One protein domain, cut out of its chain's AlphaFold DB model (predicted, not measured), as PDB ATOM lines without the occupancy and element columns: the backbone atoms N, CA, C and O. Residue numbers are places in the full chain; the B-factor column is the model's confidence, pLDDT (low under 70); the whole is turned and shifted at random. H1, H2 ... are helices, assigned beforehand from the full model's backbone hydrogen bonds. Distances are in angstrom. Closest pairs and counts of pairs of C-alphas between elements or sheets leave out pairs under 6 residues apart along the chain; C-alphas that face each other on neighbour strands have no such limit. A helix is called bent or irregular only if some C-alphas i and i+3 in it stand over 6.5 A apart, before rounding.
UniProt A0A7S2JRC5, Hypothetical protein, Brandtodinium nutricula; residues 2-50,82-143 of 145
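AT A GLANCE: This is residues 2 to 50 and 82 to 143 of the 145 residues of the protein "Hypothetical protein" of Brandtodinium nutricula (UniProt A0A7S2JRC5). Two groups of short helices lie at opposite ends of the domain: H1, H2 and H3 at one end, and H5 and H8, side by side and running opposite ways, at the other. H6 and H7 lie between them with much loop, residues 19 to 36 make a long loop from H2 toward H6 and back to H3, and H4 sticks out free. The printed part has 111 residues with eight named helices, H1 to H8 in order along the chain, and no named strand, and its class is all helix. It is compact, with a radius of gyration of the C-alphas of 14.4 A, and the C-alphas span 37 by 33 by 27 A.

HOW THE PARTS SIT: Start at H1, residues 2 to 9, which touches H2, residues 11 to 18, at a steep tilt of 59 degrees, opposite ways; the closest C-alphas, of Met 7 and Leu 13, are 5.1 A apart. H2 only just touches H3, residues 37 to 43, with 3 pairs of C-alphas within 8 A; the closest, of Val 17 and Glu 39, are 6.6 A apart, and the two are about perpendicular at 89 degrees. H4, residues 45 to 50, meets H3 only through their link. Past the cut, H5, residues 83 to 91, touches H8, residues 133 to 141, at a shallow tilt of 11 degrees, opposite ways; look at C-alphas 90 and 137, the closest, 5.8 A apart. H6, residues 97 to 106, is close to H8 but not clearly touching, the closest C-alphas, of Ser 98 and Asn 140, being 6.8 A apart. H6 is apart from H7, residues 117 to 121. Each O i to N i+4 pair is within hydrogen-bond range in H1, H2, H3, H6, H7 and H8; H5 has 3 of 5, and H4 has 0 of 2 but 3 of 3 O i to N i+3 pairs.

IN THESE COORDINATES: Find C-alpha 2 at (123.291, 138.834, 158.795), where H1 begins; it runs 10.3 A to C-alpha 9. H2 measures 10.1 A, H3 9.7 A, H4 10.4 A and H7 6.2 A. H5 measures 13.4 A and is irregular, only just: C-alphas 87 and 90 are 6.51 A apart. H6, the longest by residues, begins with C-alpha 97 at (142.732, 141.538, 156.646) and runs 14.3 A. H8 runs 13.1 A to C-alpha 141 at (148.631, 136.483, 165.864).

THE WHOLE: The two farthest C-alphas, of Trp 50 and Asp 131, are 44.0 A apart. Residues 51 to 81 are not printed, and C-alphas 50 and 82 stand 35.3 A apart across that cut. The links H2 to H3 and H7 to H8 are long. Mean pLDDT of the printed part is 90.2, and residue 143 is under 70.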
ATOM      1  N   VAL A   2     124.525 139.494 159.284       94.38
ATOM      2  CA  VAL A   2     123.291 138.834 158.795       94.38
ATOM      3  C   VAL A   2     123.095 139.027 157.289       94.38
ATOM      4  O   VAL A   2     122.979 138.031 156.587       94.38
ATOM      5  N   LYS A   3     123.168 140.274 156.790       92.94
ATOM      6  CA  LYS A   3     123.176 140.603 155.348       92.94
ATOM      7  C   LYS A   3     124.108 139.676 154.566       92.94
ATOM      8  O   LYS A   3     123.676 138.923 153.700       92.94
ATOM      9  N   HIS A   4     125.382 139.714 154.939       93.88
ATOM     10  CA  HIS A   4     126.459 139.009 154.261       93.88
ATOM     11  C   HIS A   4     126.241 137.488 154.277       93.88
ATOM     12  O   HIS A   4     126.231 136.839 153.237       93.88
ATOM     13  N   ARG A   5     125.927 136.911 155.442       95.06
ATOM     14  CA  ARG A   5     125.626 135.480 155.569       95.06
ATOM     15  C   ARG A   5     124.410 135.063 154.738       95.06
ATOM     16  O   ARG A   5     124.426 133.985 154.152       95.06
ATOM     17  N   THR A   6     123.362 135.883 154.685       93.69
ATOM     18  CA  THR A   6     122.161 135.602 153.882       93.69
ATOM     19  C   THR A   6     122.484 135.574 152.390       93.69
ATOM     20  O   THR A   6     122.056 134.647 151.700       93.69
ATOM     21  N   MET A   7     123.282 136.530 151.905       91.75
ATOM     22  CA  MET A   7     123.742 136.564 150.511       91.75
ATOM     23  C   MET A   7     124.566 135.322 150.156       91.75
ATOM     24  O   MET A   7     124.369 134.747 149.093       91.75
ATOM     25  N   HIS A   8     125.403 134.844 151.079       93.44
ATOM     26  CA  HIS A   8     126.185 133.620 150.894       93.44
ATOM     27  C   HIS A   8     125.377 132.320 150.978       93.44
ATOM     28  O   HIS A   8     125.717 131.340 150.321       93.44
ATOM     29  N   LYS A   9     124.329 132.270 151.807       91.81
ATOM     30  CA  LYS A   9     123.519 131.054 151.983       91.81
ATOM     31  C   LYS A   9     122.522 130.816 150.855       91.81
ATOM     32  O   LYS A   9     122.161 129.670 150.604       91.81
ATOM     33  N   SER A  10     122.029 131.871 150.216       91.44
ATOM     34  CA  SER A  10     121.095 131.735 149.101       91.44
ATOM     35  C   SER A  10     121.864 131.497 147.808       91.44
ATOM     36  O   SER A  10     122.623 132.360 147.381       91.44
ATOM     37  N   PHE A  11     121.627 130.359 147.148       88.19
ATOM     38  CA  PHE A  11     122.245 130.054 145.853       88.19
ATOM     39  C   PHE A  11     121.979 131.158 144.818       88.19
ATOM     40  O   PHE A  11     122.881 131.562 144.090       88.19
ATOM     41  N   PHE A  12     120.752 131.683 144.777       88.81
ATOM     42  CA  PHE A  12     120.392 132.759 143.858       88.81
ATOM     43  C   PHE A  12     121.127 134.063 144.187       88.81
ATOM     44  O   PHE A  12     121.731 134.662 143.301       88.81
ATOM     45  N   LEU A  13     121.114 134.486 145.458       87.94
ATOM     46  CA  LEU A  13     121.778 135.732 145.850       87.94
ATOM     47  C   LEU A  13     123.290 135.625 145.668       87.94
ATOM     48  O   LEU A  13     123.885 136.546 145.127       87.94
ATOM     49  N   TYR A  14     123.904 134.502 146.036       90.44
ATOM     50  CA  TYR A  14     125.340 134.314 145.878       90.44
ATOM     51  C   TYR A  14     125.767 134.502 144.420       90.44
ATOM     52  O   TYR A  14     126.642 135.319 144.141       90.44
ATOM     53  N   ASN A  15     125.111 133.807 143.486       88.25
ATOM     54  CA  ASN A  15     125.448 133.901 142.065       88.25
ATOM     55  C   ASN A  15     125.189 135.293 141.480       88.25
ATOM     56  O   ASN A  15     125.922 135.719 140.595       88.25
ATOM     57  N   LEU A  16     124.168 135.999 141.974       87.69
ATOM     58  CA  LEU A  16     123.815 137.327 141.483       87.69
ATOM     59  C   LEU A  16     124.719 138.431 142.045       87.69
ATOM     60  O   LEU A  16     125.159 139.295 141.294       87.69
ATOM     61  N   VAL A  17     124.946 138.443 143.362       88.00
ATOM     62  CA  VAL A  17     125.530 139.605 144.050       88.00
ATOM     63  C   VAL A  17     126.939 139.383 144.579       88.00
ATOM     64  O   VAL A  17     127.677 140.352 144.705       88.00
ATOM     65  N   GLN A  18     127.338 138.138 144.857       88.00
ATOM     66  CA  GLN A  18     128.577 137.866 145.591       88.00
ATOM     67  C   GLN A  18     129.640 137.112 144.779       88.00
ATOM     68  O   GLN A  18     130.831 137.219 145.065       88.00
ATOM     69  N   ALA A  19     129.236 136.353 143.759       87.81
ATOM     70  CA  ALA A  19     130.137 135.484 143.011       87.81
ATOM     71  C   ALA A  19     131.299 136.254 142.371       87.81
ATOM     72  O   ALA A  19     132.435 135.809 142.485       87.81
ATOM     73  N   THR A  20     131.036 137.417 141.763       87.38
ATOM     74  CA  THR A  20     132.074 138.275 141.163       87.38
ATOM     75  C   THR A  20     133.073 138.777 142.200       87.38
ATOM     76  O   THR A  20     134.276 138.720 141.967       87.38
ATOM     77  N   HIS A  21     132.593 139.202 143.369       90.00
ATOM     78  CA  HIS A  21     133.452 139.651 144.462       90.00
ATOM     79  C   HIS A  21     134.385 138.526 144.953       90.00
ATOM     80  O   HIS A  21     135.575 138.751 145.151       90.00
ATOM     81  N   HIS A  22     133.889 137.286 145.043       90.38
ATOM     82  CA  HIS A  22     134.680 136.121 145.480       90.38
ATOM     83  C   HIS A  22     135.532 135.461 144.390       90.38
ATOM     84  O   HIS A  22     136.196 134.454 144.656       90.38
ATOM     85  N   GLN A  23     135.573 136.015 143.172       87.00
ATOM     86  CA  GLN A  23     136.584 135.615 142.183       87.00
ATOM     87  C   GLN A  23     137.998 136.006 142.646       87.00
ATOM     88  O   GLN A  23     138.974 135.342 142.294       87.00
ATOM     89  N   PHE A  24     138.114 137.031 143.494       82.25
ATOM     90  CA  PHE A  24     139.376 137.507 144.052       82.25
ATOM     91  C   PHE A  24     139.766 136.728 145.317       82.25
ATOM     92  O   PHE A  24     139.689 137.236 146.427       82.25
ATOM     93  N   LYS A  25     140.239 135.487 145.154       79.75
ATOM     94  CA  LYS A  25     140.665 134.617 146.275       79.75
ATOM     95  C   LYS A  25     141.737 135.228 147.186       79.75
ATOM     96  O   LYS A  25     141.794 134.891 148.364       79.75
ATOM     97  N   SER A  26     142.578 136.095 146.626       79.31
ATOM     98  CA  SER A  26     143.509 136.955 147.353       79.31
ATOM     99  C   SER A  26     143.201 138.391 146.938       79.31
ATOM    100  O   SER A  26     143.703 138.835 145.899       79.31
ATOM    101  N   PRO A  27     142.303 139.085 147.652       80.56
ATOM    102  CA  PRO A  27     141.825 140.386 147.222       80.56
ATOM    103  C   PRO A  27     142.943 141.432 147.256       80.56
ATOM    104  O   PRO A  27     143.909 141.335 148.013       80.56
ATOM    105  N   THR A  28     142.795 142.437 146.395       86.81
ATOM    106  CA  THR A  28     143.503 143.717 146.509       86.81
ATOM    107  C   THR A  28     142.535 144.760 147.054       86.81
ATOM    108  O   THR A  28     141.320 144.550 147.027       86.81
ATOM    109  N   ALA A  29     143.032 145.917 147.494       85.38
ATOM    110  CA  ALA A  29     142.169 146.984 148.011       85.38
ATOM    111  C   ALA A  29     141.036 147.353 147.030       85.38
ATOM    112  O   ALA A  29     139.940 147.718 147.448       85.38
ATOM    113  N   PHE A  30     141.275 147.190 145.723       82.50
ATOM    114  CA  PHE A  30     140.285 147.419 144.676       82.50
ATOM    115  C   PHE A  30     139.173 146.361 144.629       82.50
ATOM    116  O   PHE A  30     138.041 146.690 144.282       82.50
ATOM    117  N   ALA A  31     139.454 145.115 145.022       81.56
ATOM    118  CA  ALA A  31     138.457 144.044 145.086       81.56
ATOM    119  C   ALA A  31     137.345 144.346 146.107       81.56
ATOM    120  O   ALA A  31     136.199 143.953 145.893       81.56
ATOM    121  N   GLY A  32     137.646 145.127 147.153       79.56
ATOM    122  CA  GLY A  32     136.643 145.635 148.096       79.56
ATOM    123  C   GLY A  32     135.583 146.541 147.453       79.56
ATOM    124  O   GLY A  32     134.487 146.676 147.988       79.56
ATOM    125  N   PHE A  33     135.867 147.123 146.283       81.44
ATOM    126  CA  PHE A  33     134.912 147.933 145.517       81.44
ATOM    127  C   PHE A  33     134.219 147.152 144.395       81.44
ATOM    128  O   PHE A  33     133.283 147.665 143.784       81.44
ATOM    129  N   ALA A  34     134.630 145.908 144.132       84.88
ATOM    130  CA  ALA A  34     134.007 145.021 143.151       84.88
ATOM    131  C   ALA A  34     132.747 144.341 143.727       84.88
ATOM    132  O   ALA A  34     132.597 143.121 143.662       84.88
ATOM    133  N   ILE A  35     131.864 145.142 144.325       86.19
ATOM    134  CA  ILE A  35     130.595 144.710 144.919       86.19
ATOM    135  C   ILE A  35     129.433 144.996 143.966       86.19
ATOM    136  O   ILE A  35     129.441 145.966 143.205       86.19
ATOM    137  N   HIS A  36     128.408 144.146 143.998       88.94
ATOM    138  CA  HIS A  36     127.242 144.323 143.141       88.94
ATOM    139  C   HIS A  36     126.407 145.542 143.590       88.94
ATOM    140  O   HIS A  36     126.212 145.724 144.794       88.94
ATOM    141  N   PRO A  37     125.807 146.338 142.679       87.12
ATOM    142  CA  PRO A  37     125.012 147.515 143.050       87.12
ATOM    143  C   PRO A  37     123.899 147.250 144.075       87.12
ATOM    144  O   PRO A  37     123.635 148.090 144.929       87.12
ATOM    145  N   ILE A  38     123.265 146.072 144.030       88.19
ATOM    146  CA  ILE A  38     122.265 145.651 145.034       88.19
ATOM    147  C   ILE A  38     122.881 145.583 146.435       88.19
ATOM    148  O   ILE A  38     122.262 146.029 147.401       88.19
ATOM    149  N   GLU A  39     124.093 145.038 146.558       86.50
ATOM    150  CA  GLU A  39     124.801 144.999 147.833       86.50
ATOM    151  C   GLU A  39     125.159 146.413 148.292       86.50
ATOM    152  O   GLU A  39     124.930 146.740 149.454       86.50
ATOM    153  N   THR A  40     125.615 147.279 147.384       87.62
ATOM    154  CA  THR A  40     125.884 148.691 147.685       87.62
ATOM    155  C   THR A  40     124.642 149.400 148.224       87.62
ATOM    156  O   THR A  40     124.704 150.038 149.273       87.62
ATOM    157  N   VAL A  41     123.493 149.259 147.555       87.38
ATOM    158  CA  VAL A  41     122.231 149.883 147.985       87.38
ATOM    159  C   VAL A  41     121.787 149.350 149.343       87.38
ATOM    160  O   VAL A  41     121.368 150.135 150.186       87.38
ATOM    161  N   TRP A  42     121.898 148.041 149.587       88.94
ATOM    162  CA  TRP A  42     121.538 147.470 150.885       88.94
ATOM    163  C   TRP A  42     122.474 147.979 151.990       88.94
ATOM    164  O   TRP A  42     122.006 148.453 153.024       88.94
ATOM    165  N   THR A  43     123.789 147.938 151.766       87.38
ATOM    166  CA  THR A  43     124.801 148.378 152.738       87.38
ATOM    167  C   THR A  43     124.650 149.859 153.083       87.38
ATOM    168  O   THR A  43     124.712 150.220 154.256       87.38
ATOM    169  N   PHE A  44     124.387 150.710 152.090       85.56
ATOM    170  CA  PHE A  44     124.286 152.159 152.267       85.56
ATOM    171  C   PHE A  44     122.850 152.678 152.307       85.56
ATOM    172  O   PHE A  44     122.646 153.878 152.177       85.56
ATOM    173  N   LEU A  45     121.842 151.829 152.543       85.69
ATOM    174  CA  LEU A  45     120.435 152.254 152.560       85.69
ATOM    175  C   LEU A  45     120.180 153.408 153.551       85.69
ATOM    176  O   LEU A  45     119.343 154.276 153.315       85.69
ATOM    177  N   PHE A  46     120.946 153.467 154.642       78.44
ATOM    178  CA  PHE A  46     120.876 154.553 155.619       78.44
ATOM    179  C   PHE A  46     121.280 155.924 155.048       78.44
ATOM    180  O   PHE A  46     120.937 156.940 155.642       78.44
ATOM    181  N   ILE A  47     121.970 155.999 153.904       79.12
ATOM    182  CA  ILE A  47     122.275 157.276 153.251       79.12
ATOM    183  C   ILE A  47     121.000 157.978 152.782       79.12
ATOM    184  O   ILE A  47     120.958 159.201 152.773       79.12
ATOM    185  N   PHE A  48     119.920 157.243 152.491       79.94
ATOM    186  CA  PHE A  48     118.626 157.842 152.150       79.94
ATOM    187  C   PHE A  48     117.971 158.570 153.329       79.94
ATOM    188  O   PHE A  48     117.044 159.351 153.120       79.94
ATOM    189  N   LEU A  49     118.488 158.403 154.553       80.00
ATOM    190  CA  LEU A  49     118.097 159.244 155.681       80.00
ATOM    191  C   LEU A  49     118.413 160.729 155.422       80.00
ATOM    192  O   LEU A  49     117.782 161.561 156.058       80.00
ATOM    193  N   TRP A  50     119.288 161.078 154.459       79.81
ATOM    194  CA  TRP A  50     119.520 162.465 154.000       79.81
ATOM    195  C   TRP A  50     118.248 163.195 153.569       79.81
ATOM    196  O   TRP A  50     118.192 164.419 153.620       79.81
ATOM    197  N   PHE A  82     148.835 144.057 158.696       91.88
ATOM    198  CA  PHE A  82     149.704 144.925 159.493       91.88
ATOM    199  C   PHE A  82     149.699 144.458 160.949       91.88
ATOM    200  O   PHE A  82     148.640 144.458 161.577       91.88
ATOM    201  N   ASP A  83     150.874 144.145 161.501       90.31
ATOM    202  CA  ASP A  83     151.035 143.571 162.848       90.31
ATOM    203  C   ASP A  83     150.234 144.322 163.916       90.31
ATOM    204  O   ASP A  83     149.444 143.741 164.658       90.31
ATOM    205  N   CYS A  84     150.393 145.646 163.975       91.19
ATOM    206  CA  CYS A  84     149.730 146.464 164.988       91.19
ATOM    207  C   CYS A  84     148.198 146.414 164.879       91.19
ATOM    208  O   CYS A  84     147.505 146.496 165.891       91.19
ATOM    209  N   VAL A  85     147.667 146.246 163.668       92.94
ATOM    210  CA  VAL A  85     146.228 146.203 163.406       92.94
ATOM    211  C   VAL A  85     145.671 144.814 163.723       92.94
ATOM    212  O   VAL A  85     144.647 144.711 164.398       92.94
ATOM    213  N   GLU A  86     146.371 143.752 163.315       93.00
ATOM    214  CA  GLU A  86     146.010 142.356 163.614       93.00
ATOM    215  C   GLU A  86     146.091 142.024 165.111       93.00
ATOM    216  O   GLU A  86     145.379 141.143 165.584       93.00
ATOM    217  N   VAL A  87     146.917 142.738 165.879       92.75
ATOM    218  CA  VAL A  87     146.967 142.611 167.342       92.75
ATOM    219  C   VAL A  87     145.800 143.352 168.001       92.75
ATOM    220  O   VAL A  87     145.158 142.828 168.904       92.75
ATOM    221  N   VAL A  88     145.507 144.585 167.585       94.06
ATOM    222  CA  VAL A  88     144.567 145.445 168.324       94.06
ATOM    223  C   VAL A  88     143.108 145.150 167.979       94.06
ATOM    224  O   VAL A  88     142.269 145.059 168.876       94.06
ATOM    225  N   LEU A  89     142.777 145.003 166.695       95.19
ATOM    226  CA  LEU A  89     141.383 144.890 166.255       95.19
ATOM    227  C   LEU A  89     140.658 143.646 166.802       95.19
ATOM    228  O   LEU A  89     139.519 143.797 167.256       95.19
ATOM    229  N   PRO A  90     141.275 142.448 166.863       94.25
ATOM    230  CA  PRO A  90     140.596 141.266 167.389       94.25
ATOM    231  C   PRO A  90     140.241 141.355 168.878       94.25
ATOM    232  O   PRO A  90     139.253 140.746 169.283       94.25
ATOM    233  N   LEU A  91     140.961 142.152 169.685       93.25
ATOM    234  CA  LEU A  91     140.584 142.418 171.088       93.25
ATOM    235  C   LEU A  91     139.216 143.103 171.197       93.25
ATOM    236  O   LEU A  91     138.506 142.931 172.184       93.25
ATOM    237  N   LEU A  92     138.849 143.868 170.170       95.00
ATOM    238  CA  LEU A  92     137.576 144.575 170.053       95.00
ATOM    239  C   LEU A  92     136.576 143.820 169.170       95.00
ATOM    240  O   LEU A  92     135.539 144.372 168.804       95.00
ATOM    241  N   PHE A  93     136.893 142.577 168.788       95.19
ATOM    242  CA  PHE A  93     136.175 141.810 167.772       95.19
ATOM    243  C   PHE A  93     136.023 142.532 166.426       95.19
ATOM    244  O   PHE A  93     135.135 142.192 165.639       95.19
ATOM    245  N   VAL A  94     136.861 143.521 166.127       96.81
ATOM    246  CA  VAL A  94     136.870 144.153 164.810       96.81
ATOM    247  C   VAL A  94     137.578 143.215 163.839       96.81
ATOM    248  O   VAL A  94     138.536 142.522 164.184       96.81
ATOM    249  N   ASN A  95     137.029 143.128 162.637       95.75
ATOM    250  CA  ASN A  95     137.539 142.291 161.570       95.75
ATOM    251  C   ASN A  95     138.917 142.776 161.095       95.75
ATOM    252  O   ASN A  95     139.269 143.945 161.251       95.75
ATOM    253  N   THR A  96     139.681 141.879 160.485       95.19
ATOM    254  CA  THR A  96     141.037 142.148 160.015       95.19
ATOM    255  C   THR A  96     141.261 141.613 158.608       95.19
ATOM    256  O   THR A  96     140.464 140.820 158.102       95.19
ATOM    257  N   SER A  97     142.355 142.035 157.971       93.88
ATOM    258  CA  SER A  97     142.732 141.538 156.646       93.88
ATOM    259  C   SER A  97     142.912 140.021 156.668       93.88
ATOM    260  O   SER A  97     142.357 139.310 155.834       93.88
ATOM    261  N   SER A  98     143.570 139.488 157.699       92.62
ATOM    262  CA  SER A  98     143.751 138.040 157.855       92.62
ATOM    263  C   SER A  98     142.430 137.290 158.048       92.62
ATOM    264  O   SER A  98     142.225 136.202 157.491       92.62
ATOM    265  N   PHE A  99     141.519 137.837 158.854       94.44
ATOM    266  CA  PHE A  99     140.221 137.213 159.099       94.44
ATOM    267  C   PHE A  99     139.348 137.234 157.841       94.44
ATOM    268  O   PHE A  99     138.754 136.213 157.484       94.44
ATOM    269  N   HIS A 100     139.329 138.354 157.121       94.88
ATOM    270  CA  HIS A 100     138.542 138.502 155.905       94.88
ATOM    271  C   HIS A 100     139.147 137.765 154.699       94.88
ATOM    272  O   HIS A 100     138.418 137.154 153.925       94.88
ATOM    273  N   ASN A 101     140.469 137.660 154.576       92.81
ATOM    274  CA  ASN A 101     141.081 136.805 153.553       92.81
ATOM    275  C   ASN A 101     140.667 135.336 153.709       92.81
ATOM    276  O   ASN A 101     140.419 134.646 152.719       92.81
ATOM    277  N   ARG A 102     140.504 134.847 154.948       93.06
ATOM    278  CA  ARG A 102     139.980 133.491 155.185       93.06
ATOM    279  C   ARG A 102     138.546 133.329 154.678       93.06
ATOM    280  O   ARG A 102     138.185 132.244 154.215       93.06
ATOM    281  N   HIS A 103     137.748 134.393 154.750       94.81
ATOM    282  CA  HIS A 103     136.428 134.441 154.138       94.81
ATOM    283  C   HIS A 103     136.514 134.317 152.613       94.81
ATOM    284  O   HIS A 103     135.877 133.428 152.064       94.81
ATOM    285  N   HIS A 104     137.345 135.112 151.934       93.12
ATOM    286  CA  HIS A 104     137.545 135.017 150.476       93.12
ATOM    287  C   HIS A 104     138.043 133.629 150.031       93.12
ATOM    288  O   HIS A 104     137.593 133.063 149.028       93.12
ATOM    289  N   GLU A 105     138.921 133.010 150.823       91.31
ATOM    290  CA  GLU A 105     139.428 131.665 150.557       91.31
ATOM    291  C   GLU A 105     138.305 130.612 150.613       91.31
ATOM    292  O   GLU A 105     138.126 129.833 149.666       91.31
ATOM    293  N   LYS A 106     137.541 130.581 151.717       91.81
ATOM    294  CA  LYS A 106     136.584 129.504 152.025       91.81
ATOM    295  C   LYS A 106     135.153 129.786 151.590       91.81
ATOM    296  O   LYS A 106     134.418 128.837 151.333       91.81
ATOM    297  N   VAL A 107     134.742 131.051 151.541       92.31
ATOM    298  CA  VAL A 107     133.417 131.578 151.151       92.31
ATOM    299  C   VAL A 107     132.256 131.137 152.068       92.31
ATOM    300  O   VAL A 107     131.201 131.763 152.105       92.31
ATOM    301  N   SER A 108     132.436 130.086 152.867       94.00
ATOM    302  CA  SER A 108     131.419 129.473 153.731       94.00
ATOM    303  C   SER A 108     131.567 129.802 155.222       94.00
ATOM    304  O   SER A 108     130.796 129.301 156.040       94.00
ATOM    305  N   THR A 109     132.545 130.631 155.595       95.56
ATOM    306  CA  THR A 109     132.851 131.003 156.991       95.56
ATOM    307  C   THR A 109     133.271 132.474 157.072       95.56
ATOM    308  O   THR A 109     133.519 133.077 156.030       95.56
ATOM    309  N   HIS A 110     133.398 133.032 158.283       96.69
ATOM    310  CA  HIS A 110     133.931 134.383 158.531       96.69
ATOM    311  C   HIS A 110     133.081 135.494 157.871       96.69
ATOM    312  O   HIS A 110     133.559 136.273 157.058       96.69
ATOM    313  N   PHE A 111     131.785 135.553 158.189       97.06
ATOM    314  CA  PHE A 111     130.818 136.458 157.540       97.06
ATOM    315  C   PHE A 111     130.772 137.875 158.135       97.06
ATOM    316  O   PHE A 111     130.035 138.744 157.651       97.06
ATOM    317  N   GLY A 112     131.479 138.116 159.232       96.06
ATOM    318  CA  GLY A 112     131.672 139.420 159.838       96.06
ATOM    319  C   GLY A 112     132.319 140.358 158.832       96.06
ATOM    320  O   GLY A 112     133.376 140.064 158.297       96.06
ATOM    321  N   GLU A 113     131.648 141.468 158.545       90.94
ATOM    322  CA  GLU A 113     132.175 142.509 157.661       90.94
ATOM    323  C   GLU A 113     132.962 143.506 158.514       90.94
ATOM    324  O   GLU A 113     134.169 143.618 158.371       90.94
ATOM    325  N   ILE A 114     132.308 144.103 159.516       95.19
ATOM    326  CA  ILE A 114     132.955 144.975 160.510       95.19
ATOM    327  C   ILE A 114     133.394 144.190 161.747       95.19
ATOM    328  O   ILE A 114     134.521 144.334 162.203       95.19
ATOM    329  N   LEU A 115     132.494 143.373 162.306       97.06
ATOM    330  CA  LEU A 115     132.711 142.691 163.583       97.06
ATOM    331  C   LEU A 115     132.751 141.174 163.397       97.06
ATOM    332  O   LEU A 115     131.757 140.584 162.962       97.06
ATOM    333  N   SER A 116     133.859 140.556 163.806       96.06
ATOM    334  CA  SER A 116     134.016 139.102 163.944       96.06
ATOM    335  C   SER A 116     133.258 138.544 165.158       96.06
ATOM    336  O   SER A 116     133.029 137.339 165.243       96.06
ATOM    337  N   PHE A 117     132.788 139.420 166.058       96.75
ATOM    338  CA  PHE A 117     131.950 139.081 167.216       96.75
ATOM    339  C   PHE A 117     130.775 138.180 166.839       96.75
ATOM    340  O   PHE A 117     130.490 137.191 167.507       96.75
ATOM    341  N   TRP A 118     130.100 138.491 165.733       97.56
ATOM    342  CA  TRP A 118     128.951 137.709 165.293       97.56
ATOM    343  C   TRP A 118     129.347 136.309 164.826       97.56
ATOM    344  O   TRP A 118     128.605 135.362 165.067       97.56
ATOM    345  N   ASP A 119     130.518 136.142 164.210       97.62
ATOM    346  CA  ASP A 119     131.011 134.808 163.874       97.62
ATOM    347  C   ASP A 119     131.396 133.994 165.104       97.62
ATOM    348  O   ASP A 119     131.228 132.777 165.082       97.62
ATOM    349  N   TYR A 120     131.880 134.649 166.161       95.94
ATOM    350  CA  TYR A 120     132.100 134.010 167.455       95.94
ATOM    351  C   TYR A 120     130.772 133.538 168.063       95.94
ATOM    352  O   TYR A 120     130.605 132.350 168.321       95.94
ATOM    353  N   VAL A 121     129.797 134.441 168.200       96.56
ATOM    354  CA  VAL A 121     128.485 134.143 168.803       96.56
ATOM    355  C   VAL A 121     127.729 133.055 168.038       96.56
ATOM    356  O   VAL A 121     127.108 132.189 168.647       96.56
ATOM    357  N   PHE A 122     127.769 133.082 166.704       96.75
ATOM    358  CA  PHE A 122     127.026 132.139 165.864       96.75
ATOM    359  C   PHE A 122     127.848 130.935 165.389       96.75
ATOM    360  O   PHE A 122     127.338 130.142 164.593       96.75
ATOM    361  N   GLY A 123     129.100 130.797 165.833       96.00
ATOM    362  CA  GLY A 123     129.966 129.672 165.475       96.00
ATOM    363  C   GLY A 123     130.255 129.569 163.974       96.00
ATOM    364  O   GLY A 123     130.294 128.471 163.424       96.00
ATOM    365  N   THR A 124     130.415 130.698 163.276       97.06
ATOM    366  CA  THR A 124     130.654 130.724 161.820       97.06
ATOM    367  C   THR A 124     132.072 131.109 161.411       97.06
ATOM    368  O   THR A 124     132.346 131.219 160.218       97.06
ATOM    369  N   ALA A 125     133.002 131.242 162.359       95.69
ATOM    370  CA  ALA A 125     134.419 131.502 162.081       95.69
ATOM    371  C   ALA A 125     135.246 130.226 161.799       95.69
ATOM    372  O   ALA A 125     136.464 130.237 161.946       95.69
ATOM    373  N   GLY A 126     134.619 129.101 161.439       91.25
ATOM    374  CA  GLY A 126     135.329 127.821 161.319       91.25
ATOM    375  C   GLY A 126     136.044 127.450 162.625       91.25
ATOM    376  O   GLY A 126     135.447 127.525 163.694       91.25
ATOM    377  N   GLU A 127     137.330 127.098 162.545       90.62
ATOM    378  CA  GLU A 127     138.131 126.703 163.716       90.62
ATOM    379  C   GLU A 127     138.632 127.891 164.562       90.62
ATOM    380  O   GLU A 127     139.103 127.684 165.675       90.62
ATOM    381  N   THR A 128     138.530 129.133 164.073       92.94
ATOM    382  CA  THR A 128     139.153 130.322 164.689       92.94
ATOM    383  C   THR A 128     138.755 130.503 166.155       92.94
ATOM    384  O   THR A 128     139.614 130.682 167.013       92.94
ATOM    385  N   TYR A 129     137.462 130.393 166.465       93.94
ATOM    386  CA  TYR A 129     136.932 130.578 167.823       93.94
ATOM    387  C   TYR A 129     136.475 129.274 168.496       93.94
ATOM    388  O   TYR A 129     135.675 129.315 169.433       93.94
ATOM    389  N   LYS A 130     136.928 128.108 168.017       90.38
ATOM    390  CA  LYS A 130     136.433 126.805 168.495       90.38
ATOM    391  C   LYS A 130     136.681 126.575 169.987       90.38
ATOM    392  O   LYS A 130     135.805 126.046 170.664       90.38
ATOM    393  N   ASP A 131     137.818 127.051 170.488       93.62
ATOM    394  CA  ASP A 131     138.215 126.926 171.896       93.62
ATOM    395  C   ASP A 131     137.958 128.226 172.688       93.62
ATOM    396  O   ASP A 131     138.506 128.447 173.767       93.62
ATOM    397  N   GLY A 132     137.104 129.106 172.153       92.94
ATOM    398  CA  GLY A 132     136.669 130.342 172.794       92.94
ATOM    399  C   GLY A 132     137.343 131.607 172.262       92.94
ATOM    400  O   GLY A 132     138.006 131.629 171.229       92.94
ATOM    401  N   PHE A 133     137.144 132.715 172.975       90.81
ATOM    402  CA  PHE A 133     137.603 134.033 172.532       90.81
ATOM    403  C   PHE A 133     139.129 134.109 172.347       90.81
ATOM    404  O   PHE A 133     139.611 134.559 171.307       90.81
ATOM    405  N   PHE A 134     139.896 133.615 173.326       92.31
ATOM    406  CA  PHE A 134     141.359 133.678 173.288       92.31
ATOM    407  C   PHE A 134     141.977 132.821 172.176       92.31
ATOM    408  O   PHE A 134     143.070 133.151 171.709       92.31
ATOM    409  N   SER A 135     141.289 131.771 171.706       92.19
ATOM    410  CA  SER A 135     141.759 130.997 170.552       92.19
ATOM    411  C   SER A 135     141.708 131.839 169.281       92.19
ATOM    412  O   SER A 135     142.678 131.863 168.530       92.19
ATOM    413  N   GLY A 136     140.633 132.606 169.075       90.75
ATOM    414  CA  GLY A 136     140.509 133.459 167.893       90.75
ATOM    415  C   GLY A 136     141.402 134.690 167.941       90.75
ATOM    416  O   GLY A 136     141.934 135.099 166.910       90.75
ATOM    417  N   TYR A 137     141.655 135.229 169.135       91.50
ATOM    418  CA  TYR A 137     142.709 136.224 169.320       91.50
ATOM    419  C   TYR A 137     144.079 135.655 168.914       91.50
ATOM    420  O   TYR A 137     144.749 136.203 168.041       91.50
ATOM    421  N   SER A 138     144.452 134.494 169.463       91.12
ATOM    422  CA  SER A 138     145.731 133.830 169.164       91.12
ATOM    423  C   SER A 138     145.869 133.458 167.687       91.12
ATOM    424  O   SER A 138     146.954 133.559 167.121       91.12
ATOM    425  N   TRP A 139     144.773 133.066 167.041       91.62
ATOM    426  CA  TRP A 139     144.747 132.748 165.620       91.62
ATOM    427  C   TRP A 139     145.119 133.942 164.741       91.62
ATOM    428  O   TRP A 139     145.844 133.754 163.769       91.62
ATOM    429  N   ASN A 140     144.686 135.162 165.083       85.31
ATOM    430  CA  ASN A 140     145.084 136.358 164.331       85.31
ATOM    431  C   ASN A 140     146.592 136.629 164.467       85.31
ATOM    432  O   ASN A 140     147.226 137.024 163.496       85.31
ATOM    433  N   LEU A 141     147.191 136.318 165.623       82.12
ATOM    434  CA  LEU A 141     148.631 136.483 165.864       82.12
ATOM    435  C   LEU A 141     149.495 135.420 165.168       82.12
ATOM    436  O   LEU A 141     150.613 135.693 164.743       82.12
ATOM    437  N   GLN A 142     148.998 134.186 165.062       80.12
ATOM    438  CA  GLN A 142     149.749 133.057 164.495       80.12
ATOM    439  C   GLN A 142     149.813 133.064 162.963       80.12
ATOM    440  O   GLN A 142     150.517 132.245 162.375       80.12
ATOM    441  N   ARG A 143     149.108 133.992 162.310       65.88
ATOM    442  CA  ARG A 143     149.014 134.136 160.851       65.88
ATOM    443  C   ARG A 143     150.298 134.619 160.159       65.88
ATOM    444  O   ARG A 143     150.285 134.798 158.948       65.88
TER     445      ARG A 143